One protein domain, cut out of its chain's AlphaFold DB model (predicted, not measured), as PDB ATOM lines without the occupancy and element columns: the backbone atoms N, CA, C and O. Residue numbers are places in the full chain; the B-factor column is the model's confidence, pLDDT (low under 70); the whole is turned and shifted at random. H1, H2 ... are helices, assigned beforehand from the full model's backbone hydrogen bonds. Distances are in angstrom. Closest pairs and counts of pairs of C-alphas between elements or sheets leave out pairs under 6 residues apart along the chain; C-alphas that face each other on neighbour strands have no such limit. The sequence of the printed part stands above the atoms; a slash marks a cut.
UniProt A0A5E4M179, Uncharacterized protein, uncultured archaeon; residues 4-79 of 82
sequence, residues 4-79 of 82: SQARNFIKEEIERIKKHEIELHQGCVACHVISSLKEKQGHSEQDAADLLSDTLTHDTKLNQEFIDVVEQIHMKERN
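Overview. This is residues 4 to 79 of the 82 residues of an uncharacterized protein of uncultured archaeon (UniProt A0A5E4M179). Three helices, H2, H3 and H4, make the sides of a rough triangle, and the first helix, H1, covers one face of it, lying alongside H4 and crossing H3. H3 and H4 meet in a corner at their tight link, H2 crosses H3 near the H2 to H3 link, and the first residues of H2 meet H4, whose last turns run on past H2. The printed part has 76 residues with four named helices in the order H1, H2, H3, H4 and no named strand; the class is all helix, and the helices pack mostly crossed. The whole is compact, with a radius of gyration of the C-alphas of 11.9 A and spans of 35 by 24 by 18 A.

Along the chain. H1 is residues 4 to 18, 21.0 A from first to last C-alpha, and begins with C-alpha 4 at (3.431, 26.766, -26.698). H2 is residues 29 to 41, 18.2 A long, with C-alpha 29 at (-12.661, 38.672, -28.377). H3 is residues 45 to 58, 19.9 A long. H4, the longest helix, is residues 60 to 77, 25.6 A long, and ends with C-alpha 77 at (-17.918, 49.139, -31.244).

Arrangement. H1 and H2 form a helical hairpin but only just touch, with 3 pairs of C-alphas within 8 A; they run opposite ways at a steep tilt of 44 degrees. Their closest C-alphas are those of Ile 10 and Val 33, 6.7 A apart, and H2 touches H1 with residues 33 to 37 alone. H1 touches H3 with residues 6 to 10 alone, about perpendicular at 85 degrees; the closest C-alphas, of Arg 7 and Thr 55, are 6.1 A apart. H1 and H4 touch and run the same way at a shallow tilt of 26 degrees, closest at the C-alphas of Ile 14 and Phe 66, 6.7 A apart. H2 and H3 touch with 10 pairs of C-alphas within 8 A, closest at the C-alphas of Ile 34 and Ala 48, 5.4 A apart; they run opposite ways at a steep tilt of 69.7 degrees, only just short of about perpendicular. H2 touches H4 with residues 29 to 30 alone, at a steep tilt of 58 degrees, opposite ways; the closest C-alphas, of Val 29 and Val 70, are 5.8 A apart. H3 and H4 only just touch, with 3 pairs of C-alphas within 8 A, and touch only at the corner; their closest C-alphas, of Leu 56 and Asn 63, are 4.8 A apart. In H1, H2, H3 and H4 every O i to N i+4 pair is within hydrogen-bond range.

Size, cuts and confidence. The two C-alphas farthest apart are those of Gly 42 and Asn 79, 36.0 A. The printed part has no cut. The links from H2 to H3 and from H3 to H4 are tight, and the link from H1 to H2, with 10 residues between them, is short. The mean pLDDT of the printed part is 81.4; residues 22 to 27 and 75 to 79 are under 70.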
ATOM      1  N   SER A   4       2.784  26.133 -25.536       82.38
ATOM      2  CA  SER A   4       3.431  26.766 -26.698       82.38
ATOM      3  C   SER A   4       2.564  26.752 -27.964       82.38
ATOM      4  O   SER A   4       2.629  27.676 -28.772       82.38
ATOM      5  N   GLN A   5       1.745  25.712 -28.150       84.94
ATOM      6  CA  GLN A   5       0.813  25.625 -29.277       84.94
ATOM      7  C   GLN A   5      -0.404  26.524 -29.052       84.94
ATOM      8  O   GLN A   5      -0.831  27.199 -29.985       84.94
ATOM      9  N   ALA A   6      -0.920  26.561 -27.818       84.06
ATOM     10  CA  ALA A   6      -1.994  27.465 -27.423       84.06
ATOM     11  C   ALA A   6      -1.574  28.923 -27.626       84.06
ATOM     12  O   ALA A   6      -2.291  29.679 -28.266       84.06
ATOM     13  N   ARG A   7      -0.362  29.282 -27.198       87.94
ATOM     14  CA  ARG A   7       0.237  30.605 -27.386       87.94
ATOM     15  C   ARG A   7       0.278  31.025 -28.852       87.94
ATOM     16  O   ARG A   7      -0.181  32.112 -29.184       87.94
ATOM     17  N   ASN A   8       0.829  30.176 -29.721       88.94
ATOM     18  CA  ASN A   8       0.907  30.483 -31.150       88.94
ATOM     19  C   ASN A   8      -0.488  30.639 -31.755       88.94
ATOM     20  O   ASN A   8      -0.716  31.581 -32.501       88.94
ATOM     21  N   PHE A   9      -1.422  29.769 -31.373       88.00
ATOM     22  CA  PHE A   9      -2.793  29.841 -31.853       88.00
ATOM     23  C   PHE A   9      -3.508  31.117 -31.401       88.00
ATOM     24  O   PHE A   9      -4.081  31.816 -32.226       88.00
ATOM     25  N   ILE A  10      -3.430  31.459 -30.113       87.19
ATOM     26  CA  ILE A  10      -3.995  32.697 -29.566       87.19
ATOM     27  C   ILE A  10      -3.405  33.900 -30.300       87.19
ATOM     28  O   ILE A  10      -4.141  34.792 -30.705       87.19
ATOM     29  N   LYS A  11      -2.090  33.905 -30.539       88.94
ATOM     30  CA  LYS A  11      -1.431  34.978 -31.284       88.94
ATOM     31  C   LYS A  11      -1.943  35.094 -32.723       88.94
ATOM     32  O   LYS A  11      -2.197  36.203 -33.181       88.94
ATOM     33  N   GLU A  12      -2.096  33.977 -33.430       89.19
ATOM     34  CA  GLU A  12      -2.662  33.964 -34.782       89.19
ATOM     35  C   GLU A  12      -4.101  34.490 -34.795       89.19
ATOM     36  O   GLU A  12      -4.426  35.339 -35.621       89.19
ATOM     37  N   GLU A  13      -4.943  34.055 -33.856       86.38
ATOM     38  CA  GLU A  13      -6.330  34.518 -33.761       86.38
ATOM     39  C   GLU A  13      -6.403  36.020 -33.453       86.38
ATOM     40  O   GLU A  13      -7.131  36.744 -34.128       86.38
ATOM     41  N   ILE A  14      -5.590  36.526 -32.517       85.81
ATOM     42  CA  ILE A  14      -5.482  37.967 -32.225       85.81
ATOM     43  C   ILE A  14      -5.086  38.753 -33.484       85.81
ATOM     44  O   ILE A  14      -5.660  39.804 -33.765       85.81
ATOM     45  N   GLU A  15      -4.120  38.264 -34.263       86.00
ATOM     46  CA  GLU A  15      -3.674  38.935 -35.490       86.00
ATOM     47  C   GLU A  15      -4.748  38.929 -36.587       86.00
ATOM     48  O   GLU A  15      -4.934  39.941 -37.264       86.00
ATOM     49  N   ARG A  16      -5.500  37.835 -36.740       84.62
ATOM     50  CA  ARG A  16      -6.642  37.765 -37.669       84.62
ATOM     51  C   ARG A  16      -7.742  38.749 -37.277       84.62
ATOM     52  O   ARG A  16      -8.295  39.441 -38.133       84.62
ATOM     53  N   ILE A  17      -8.004  38.870 -35.977       82.25
ATOM     54  CA  ILE A  17      -8.934  39.852 -35.417       82.25
ATOM     55  C   ILE A  17      -8.443  41.284 -35.694       82.25
ATOM     56  O   ILE A  17      -9.199  42.094 -36.229       82.25
ATOM     57  N   LYS A  18      -7.164  41.598 -35.431       79.12
ATOM     58  CA  LYS A  18      -6.558  42.909 -35.758       79.12
ATOM     59  C   LYS A  18      -6.674  43.251 -37.245       79.12
ATOM     60  O   LYS A  18      -6.939  44.399 -37.603       79.12
ATOM     61  N   LYS A  19      -6.473  42.265 -38.121       80.19
ATOM     62  CA  LYS A  19      -6.580  42.423 -39.579       80.19
ATOM     63  C   LYS A  19      -8.019  42.545 -40.083       80.19
ATOM     64  O   LYS A  19      -8.198  42.751 -41.277       80.19
ATOM     65  N   HIS A  20      -9.019  42.493 -39.198       71.19
ATOM     66  CA  HIS A  20     -10.445  42.481 -39.545       71.19
ATOM     67  C   HIS A  20     -10.833  41.287 -40.429       71.19
ATOM     68  O   HIS A  20     -11.826  41.342 -41.145       71.19
ATOM     69  N   GLU A  21     -10.068  40.194 -40.379       70.38
ATOM     70  CA  GLU A  21     -10.426  38.943 -41.062       70.38
ATOM     71  C   GLU A  21     -11.532  38.189 -40.309       70.38
ATOM     72  O   GLU A  21     -12.100  37.230 -40.829       70.38
ATOM     73  N   ILE A  22     -11.820  38.612 -39.076       68.88
ATOM     74  CA  ILE A  22     -12.849  38.054 -38.207       68.88
ATOM     75  C   ILE A  22     -13.770  39.194 -37.775       68.88
ATOM     76  O   ILE A  22     -13.378  40.070 -37.004       68.88
ATOM     77  N   GLU A  23     -15.003  39.180 -38.276       65.12
ATOM     78  CA  GLU A  23     -16.046  40.102 -37.836       65.12
ATOM     79  C   GLU A  23     -16.658  39.610 -36.525       65.12
ATOM     80  O   GLU A  23     -17.529  38.738 -36.494       65.12
ATOM     81  N   LEU A  24     -16.212  40.203 -35.421       67.38
ATOM     82  CA  LEU A  24     -16.836  40.032 -34.116       67.38
ATOM     83  C   LEU A  24     -18.114  40.876 -34.070       67.38
ATOM     84  O   LEU A  24     -18.109  41.994 -33.574       67.38
ATOM     85  N   HIS A  25     -19.212  40.356 -34.620       57.56
ATOM     86  CA  HIS A  25     -20.530  40.991 -34.527       57.56
ATOM     87  C   HIS A  25     -20.978  41.056 -33.054       57.56
ATOM     88  O   HIS A  25     -21.503  40.065 -32.544       57.56
ATOM     89  N   GLN A  26     -20.760  42.186 -32.358       57.53
ATOM     90  CA  GLN A  26     -21.098  42.363 -30.928       57.53
ATOM     91  C   GLN A  26     -20.452  41.304 -30.016       57.53
ATOM     92  O   GLN A  26     -20.940  41.000 -28.924       57.53
ATOM     93  N   GLY A  27     -19.374  40.684 -30.499       63.94
ATOM     94  CA  GLY A  27     -18.766  39.502 -29.911       63.94
ATOM     95  C   GLY A  27     -17.543  39.857 -29.076       63.94
ATOM     96  O   GLY A  27     -16.671  40.605 -29.506       63.94
ATOM     97  N   CYS A  28     -17.434  39.271 -27.887       78.50
ATOM     98  CA  CYS A  28     -16.230  39.396 -27.074       78.50
ATOM     99  C   CYS A  28     -15.066  38.621 -27.717       78.50
ATOM    100  O   CYS A  28     -15.188  37.423 -27.988       78.50
ATOM    101  N   VAL A  29     -13.917  39.284 -27.897       82.69
ATOM    102  CA  VAL A  29     -12.661  38.672 -28.377       82.69
ATOM    103  C   VAL A  29     -12.311  37.427 -27.564       82.69
ATOM    104  O   VAL A  29     -11.962  36.395 -28.131       82.69
ATOM    105  N   ALA A  30     -12.465  37.489 -26.238       85.31
ATOM    106  CA  ALA A  30     -12.197  36.349 -25.371       85.31
ATOM    107  C   ALA A  30     -13.139  35.177 -25.653       85.31
ATOM    108  O   ALA A  30     -12.674  34.051 -25.789       85.31
ATOM    109  N   CYS A  31     -14.438  35.428 -25.824       84.19
ATOM    110  CA  CYS A  31     -15.398  34.378 -26.168       84.19
ATOM    111  C   CYS A  31     -15.079  33.725 -27.517       84.19
ATOM    112  O   CYS A  31     -15.210  32.507 -27.650       84.19
ATOM    113  N   HIS A  32     -14.633  34.512 -28.500       86.94
ATOM    114  CA  HIS A  32     -14.202  33.983 -29.788       86.94
ATOM    115  C   HIS A  32     -12.968  33.091 -29.646       86.94
ATOM    116  O   HIS A  32     -13.002  31.941 -30.066       86.94
ATOM    117  N   VAL A  33     -11.919  33.566 -28.970       87.62
ATOM    118  CA  VAL A  33     -10.693  32.779 -28.768       87.62
ATOM    119  C   VAL A  33     -10.968  31.508 -27.957       87.62
ATOM    120  O   VAL A  33     -10.455  30.448 -28.307       87.62
ATOM    121  N   ILE A  34     -11.815  31.567 -26.924       88.62
ATOM    122  CA  ILE A  34     -12.233  30.392 -26.141       88.62
ATOM    123  C   ILE A  34     -13.009  29.403 -27.020       88.62
ATOM    124  O   ILE A  34     -12.743  28.203 -26.961       88.62
ATOM    125  N   SER A  35     -13.922  29.884 -27.867       85.69
ATOM    126  CA  SER A  35     -14.673  29.031 -28.795       85.69
ATOM    127  C   SER A  35     -13.754  28.377 -29.827       85.69
ATOM    128  O   SER A  35     -13.798  27.159 -29.984       85.69
ATOM    129  N   SER A  36     -12.847  29.136 -30.445       87.25
ATOM    130  CA  SER A  36     -11.843  28.614 -31.379       87.25
ATOM    131  C   SER A  36     -10.920  27.583 -30.707       87.25
ATOM    132  O   SER A  36     -10.590  26.548 -31.292       87.25
ATOM    133  N   LEU A  37     -10.517  27.821 -29.452       87.00
ATOM    134  CA  LEU A  37      -9.744  26.865 -28.653       87.00
ATOM    135  C   LEU A  37     -10.544  25.588 -28.389       87.00
ATOM    136  O   LEU A  37     -10.019  24.495 -28.594       87.00
ATOM    137  N   LYS A  38     -11.808  25.716 -27.977       87.19
ATOM    138  CA  LYS A  38     -12.733  24.603 -27.743       87.19
ATOM    139  C   LYS A  38     -12.905  23.750 -29.001       87.19
ATOM    140  O   LYS A  38     -12.745  22.535 -28.925       87.19
ATOM    141  N   GLU A  39     -13.163  24.363 -30.155       84.56
ATOM    142  CA  GLU A  39     -13.325  23.660 -31.435       84.56
ATOM    143  C   GLU A  39     -12.054  22.915 -31.852       84.56
ATOM    144  O   GLU A  39     -12.118  21.777 -32.317       84.56
ATOM    145  N   LYS A  40     -10.881  23.518 -31.633       81.44
ATOM    146  CA  LYS A  40      -9.595  22.915 -31.997       81.44
ATOM    147  C   LYS A  40      -9.178  21.772 -31.073       81.44
ATOM    148  O   LYS A  40      -8.436  20.885 -31.492       81.44
ATOM    149  N   GLN A  41      -9.605  21.809 -29.813       77.62
ATOM    150  CA  GLN A  41      -9.206  20.837 -28.799       77.62
ATOM    151  C   GLN A  41     -10.273  19.780 -28.486       77.62
ATOM    152  O   GLN A  41      -9.929  18.740 -27.934       77.62
ATOM    153  N   GLY A  42     -11.540  20.012 -28.832       70.00
ATOM    154  CA  GLY A  42     -12.659  19.136 -28.465       70.00
ATOM    155  C   GLY A  42     -12.951  19.097 -26.958       70.00
ATOM    156  O   GLY A  42     -13.682  18.224 -26.497       70.00
ATOM    157  N   HIS A  43     -12.357  20.015 -26.193       74.62
ATOM    158  CA  HIS A  43     -12.482  20.118 -24.740       74.62
ATOM    159  C   HIS A  43     -13.665  21.016 -24.338       74.62
ATOM    160  O   HIS A  43     -14.340  21.585 -25.197       74.62
ATOM    161  N   SER A  44     -13.961  21.117 -23.038       84.88
ATOM    162  CA  SER A  44     -15.036  21.985 -22.553       84.88
ATOM    163  C   SER A  44     -14.668  23.470 -22.688       84.88
ATOM    164  O   SER A  44     -13.503  23.836 -22.834       84.88
ATOM    165  N   GLU A  45     -15.673  24.346 -22.639       84.62
ATOM    166  CA  GLU A  45     -15.447  25.798 -22.656       84.62
ATOM    167  C   GLU A  45     -14.622  26.266 -21.446       84.62
ATOM    168  O   GLU A  45     -13.763  27.130 -21.595       84.62
ATOM    169  N   GLN A  46     -14.826  25.647 -20.276       86.31
ATOM    170  CA  GLN A  46     -14.029  25.916 -19.077       86.31
ATOM    171  C   GLN A  46     -12.560  25.557 -19.285       86.31
ATOM    172  O   GLN A  46     -11.710  26.409 -19.069       86.31
ATOM    173  N   ASP A  47     -12.261  24.361 -19.804       87.12
ATOM    174  CA  ASP A  47     -10.873  23.954 -20.072       87.12
ATOM    175  C   ASP A  47     -10.175  24.914 -21.052       87.12
ATOM    176  O   ASP A  47      -8.990  25.222 -20.916       87.12
ATOM    177  N   ALA A  48     -10.907  25.393 -22.062       88.25
ATOM    178  CA  ALA A  48     -10.394  26.366 -23.019       88.25
ATOM    179  C   ALA A  48     -10.147  27.741 -22.373       88.25
ATOM    180  O   ALA A  48      -9.143  28.384 -22.683       88.25
ATOM    181  N   ALA A  49     -11.028  28.177 -21.469       88.25
ATOM    182  CA  ALA A  49     -10.870  29.414 -20.711       88.25
ATOM    183  C   ALA A  49      -9.693  29.341 -19.727       88.25
ATOM    184  O   ALA A  49      -8.887  30.271 -19.677       88.25
ATOM    185  N   ASP A  50      -9.549  28.227 -19.008       90.06
ATOM    186  CA  ASP A  50      -8.419  27.977 -18.115       90.06
ATOM    187  C   ASP A  50      -7.102  27.965 -18.894       90.06
ATOM    188  O   ASP A  50      -6.148  28.631 -18.500       90.06
ATOM    189  N   LEU A  51      -7.056  27.305 -20.056       88.75
ATOM    190  CA  LEU A  51      -5.860  27.291 -20.899       88.75
ATOM    191  C   LEU A  51      -5.514  28.675 -21.459       88.75
ATOM    192  O   LEU A  51      -4.334  29.023 -21.546       88.75
ATOM    193  N   LEU A  52      -6.519  29.457 -21.862       88.94
ATOM    194  CA  LEU A  52      -6.318  30.839 -22.292       88.94
ATOM    195  C   LEU A  52      -5.727  31.661 -21.143       88.94
ATOM    196  O   LEU A  52      -4.690  32.293 -21.323       88.94
ATOM    197  N   SER A  53      -6.347  31.600 -19.963       90.19
ATOM    198  CA  SER A  53      -5.896  32.301 -18.759       90.19
ATOM    199  C   SER A  53      -4.467  31.916 -18.383       90.19
ATOM    200  O   SER A  53      -3.620  32.788 -18.184       90.19
ATOM    201  N   ASP A  54      -4.157  30.620 -18.375       90.25
ATOM    202  CA  ASP A  54      -2.831  30.105 -18.049       90.25
ATOM    203  C   ASP A  54      -1.783  30.563 -19.073       90.25
ATOM    204  O   ASP A  54      -0.704  31.036 -18.713       90.25
ATOM    205  N   THR A  55      -2.124  30.532 -20.364       89.25
ATOM    206  CA  THR A  55      -1.221  30.970 -21.439       89.25
ATOM    207  C   THR A  55      -0.943  32.473 -21.379       89.25
ATOM    208  O   THR A  55       0.209  32.886 -21.525       89.25
ATOM    209  N   LEU A  56      -1.971  33.297 -21.151       89.06
ATOM    210  CA  LEU A  56      -1.817  34.749 -21.019       89.06
ATOM    211  C   LEU A  56      -1.074  35.117 -19.726       89.06
ATOM    212  O   LEU A  56      -0.257  36.033 -19.719       89.06
ATOM    213  N   THR A  57      -1.284  34.370 -18.641       89.50
ATOM    214  CA  THR A  57      -0.551  34.577 -17.382       89.50
ATOM    215  C   THR A  57       0.940  34.271 -17.545       89.50
ATOM    216  O   THR A  57       1.783  34.999 -17.018       89.50
ATOM    217  N   HIS A  58       1.284  33.231 -18.311       88.88
ATOM    218  CA  HIS A  58       2.673  32.855 -18.585       88.88
ATOM    219  C   HIS A  58       3.376  33.767 -19.606       88.88
ATOM    220  O   HIS A  58       4.597  33.927 -19.535       88.88
ATOM    221  N   ASP A  59       2.646  34.369 -20.551       87.19
ATOM    222  CA  ASP A  59       3.191  35.314 -21.532       87.19
ATOM    223  C   ASP A  59       2.562  36.703 -21.380       87.19
ATOM    224  O   ASP A  59       1.603  37.071 -22.060       87.19
ATOM    225  N   THR A  60       3.174  37.513 -20.518       87.12
ATOM    226  CA  THR A  60       2.738  38.887 -20.235       87.12
ATOM    227  C   THR A  60       2.728  39.796 -21.463       87.12
ATOM    228  O   THR A  60       1.935  40.733 -21.505       87.12
ATOM    229  N   LYS A  61       3.560  39.530 -22.483       89.44
ATOM    230  CA  LYS A  61       3.532  40.304 -23.735       89.44
ATOM    231  C   LYS A  61       2.289  39.972 -24.545       89.44
ATOM    232  O   LYS A  61       1.603  40.883 -24.994       89.44
ATOM    233  N   LEU A  62       1.992  38.681 -24.694       87.56
ATOM    234  CA  LEU A  62       0.780  38.232 -25.376       87.56
ATOM    235  C   LEU A  62      -0.476  38.702 -24.634       87.56
ATOM    236  O   LEU A  62      -1.445  39.089 -25.276       87.56
ATOM    237  N   ASN A  63      -0.441  38.719 -23.300       89.44
ATOM    238  CA  ASN A  63      -1.521  39.266 -22.486       89.44
ATOM    239  C   ASN A  63      -1.774  40.746 -22.772       89.44
ATOM    240  O   ASN A  63      -2.916  41.136 -22.992       89.44
ATOM    241  N   GLN A  64      -0.717  41.558 -22.835       88.88
ATOM    242  CA  GLN A  64      -0.864  42.969 -23.182       88.88
ATOM    243  C   GLN A  64      -1.436  43.139 -24.595       88.88
ATOM    244  O   GLN A  64      -2.391  43.885 -24.772       88.88
ATOM    245  N   GLU A  65      -0.927  42.398 -25.586       87.56
ATOM    246  CA  GLU A  65      -1.474  42.448 -26.949       87.56
ATOM    247  C   GLU A  65      -2.947  42.023 -27.011       87.56
ATOM    248  O   GLU A  65      -3.727  42.590 -27.772       87.56
ATOM    249  N   PHE A  66      -3.334  41.024 -26.218       87.88
ATOM    250  CA  PHE A  66      -4.714  40.567 -26.132       87.88
ATOM    251  C   PHE A  66      -5.625  41.654 -25.546       87.88
ATOM    252  O   PHE A  66      -6.678  41.930 -26.117       87.88
ATOM    253  N   ILE A  67      -5.200  42.308 -24.458       86.62
ATOM    254  CA  ILE A  67      -5.921  43.433 -23.845       86.62
ATOM    255  C   ILE A  67      -6.067  44.578 -24.847       86.62
ATOM    256  O   ILE A  67      -7.185  45.038 -25.068       86.62
ATOM    257  N   ASP A  68      -4.986  44.969 -25.524       86.44
ATOM    258  CA  ASP A  68      -5.008  46.065 -26.495       86.44
ATOM    259  C   ASP A  68      -6.014  45.797 -27.629       86.44
ATOM    260  O   ASP A  68      -6.693  46.710 -28.100       86.44
ATOM    261  N   VAL A  69      -6.141  44.545 -28.082       83.81
ATOM    262  CA  VAL A  69      -7.089  44.164 -29.145       83.81
ATOM    263  C   VAL A  69      -8.526  44.121 -28.648       83.81
ATOM    264  O   VAL A  69      -9.423  44.605 -29.342       83.81
ATOM    265  N   VAL A  70      -8.748  43.589 -27.445       83.50
ATOM    266  CA  VAL A  70     -10.048  43.644 -26.762       83.50
ATOM    267  C   VAL A  70     -10.494  45.101 -26.634       83.50
ATOM    268  O   VAL A  70     -11.602  45.444 -27.047       83.50
ATOM    269  N   GLU A  71      -9.620  45.981 -26.142       80.56
ATOM    270  CA  GLU A  71      -9.895  47.410 -26.003       80.56
ATOM    271  C   GLU A  71     -10.149  48.081 -27.353       80.56
ATOM    272  O   GLU A  71     -11.140  48.797 -27.484       80.56
ATOM    273  N   GLN A  72      -9.331  47.821 -28.379       78.00
ATOM    274  CA  GLN A  72      -9.540  48.379 -29.719       78.00
ATOM    275  C   GLN A  72     -10.904  48.006 -30.301       78.00
ATOM    276  O   GLN A  72     -11.551  48.848 -30.924       78.00
ATOM    277  N   ILE A  73     -11.358  46.770 -30.092       75.44
ATOM    278  CA  ILE A  73     -12.669  46.320 -30.566       75.44
ATOM    279  C   ILE A  73     -13.784  46.954 -29.755       75.44
ATOM    280  O   ILE A  73     -14.700  47.518 -30.342       75.44
ATOM    281  N   HIS A  74     -13.684  46.954 -28.426       70.69
ATOM    282  CA  HIS A  74     -14.676  47.615 -27.583       70.69
ATOM    283  C   HIS A  74     -14.764  49.125 -27.851       70.69
ATOM    284  O   HIS A  74     -15.858  49.687 -27.810       70.69
ATOM    285  N   MET A  75     -13.645  49.792 -28.144       68.06
ATOM    286  CA  MET A  75     -13.621  51.211 -28.508       68.06
ATOM    287  C   MET A  75     -14.179  51.462 -29.913       68.06
ATOM    288  O   MET A  75     -14.929  52.425 -30.092       68.06
ATOM    289  N   LYS A  76     -13.889  50.583 -30.884       62.59
ATOM    290  CA  LYS A  76     -14.509  50.622 -32.219       62.59
ATOM    291  C   LYS A  76     -16.016  50.405 -32.160       62.59
ATOM    292  O   LYS A  76     -16.750  51.194 -32.743       62.59
ATOM    293  N   GLU A  77     -16.484  49.400 -31.422       58.12
ATOM    294  CA  GLU A  77     -17.918  49.139 -31.244       58.12
ATOM    295  C   GLU A  77     -18.629  50.268 -30.487       58.12
ATOM    296  O   GLU A  77     -19.798  50.545 -30.746       58.12
ATOM    297  N   ARG A  78     -17.929  50.973 -29.586       52.66
ATOM    298  CA  ARG A  78     -18.464  52.160 -28.898       52.66
ATOM    299  C   ARG A  78     -18.437  53.441 -29.724       52.66
ATOM    300  O   ARG A  78     -18.854  54.475 -29.205       52.66
ATOM    301  N   ASN A  79     -17.992  53.401 -30.981       50.62
ATOM    302  CA  ASN A  79     -17.983  54.573 -31.853       50.62
ATOM    303  C   ASN A  79     -17.219  55.766 -31.231       50.62
ATOM    304  O   ASN A  79     -17.579  56.925 -31.448       50.62
TER     305      ASN A  79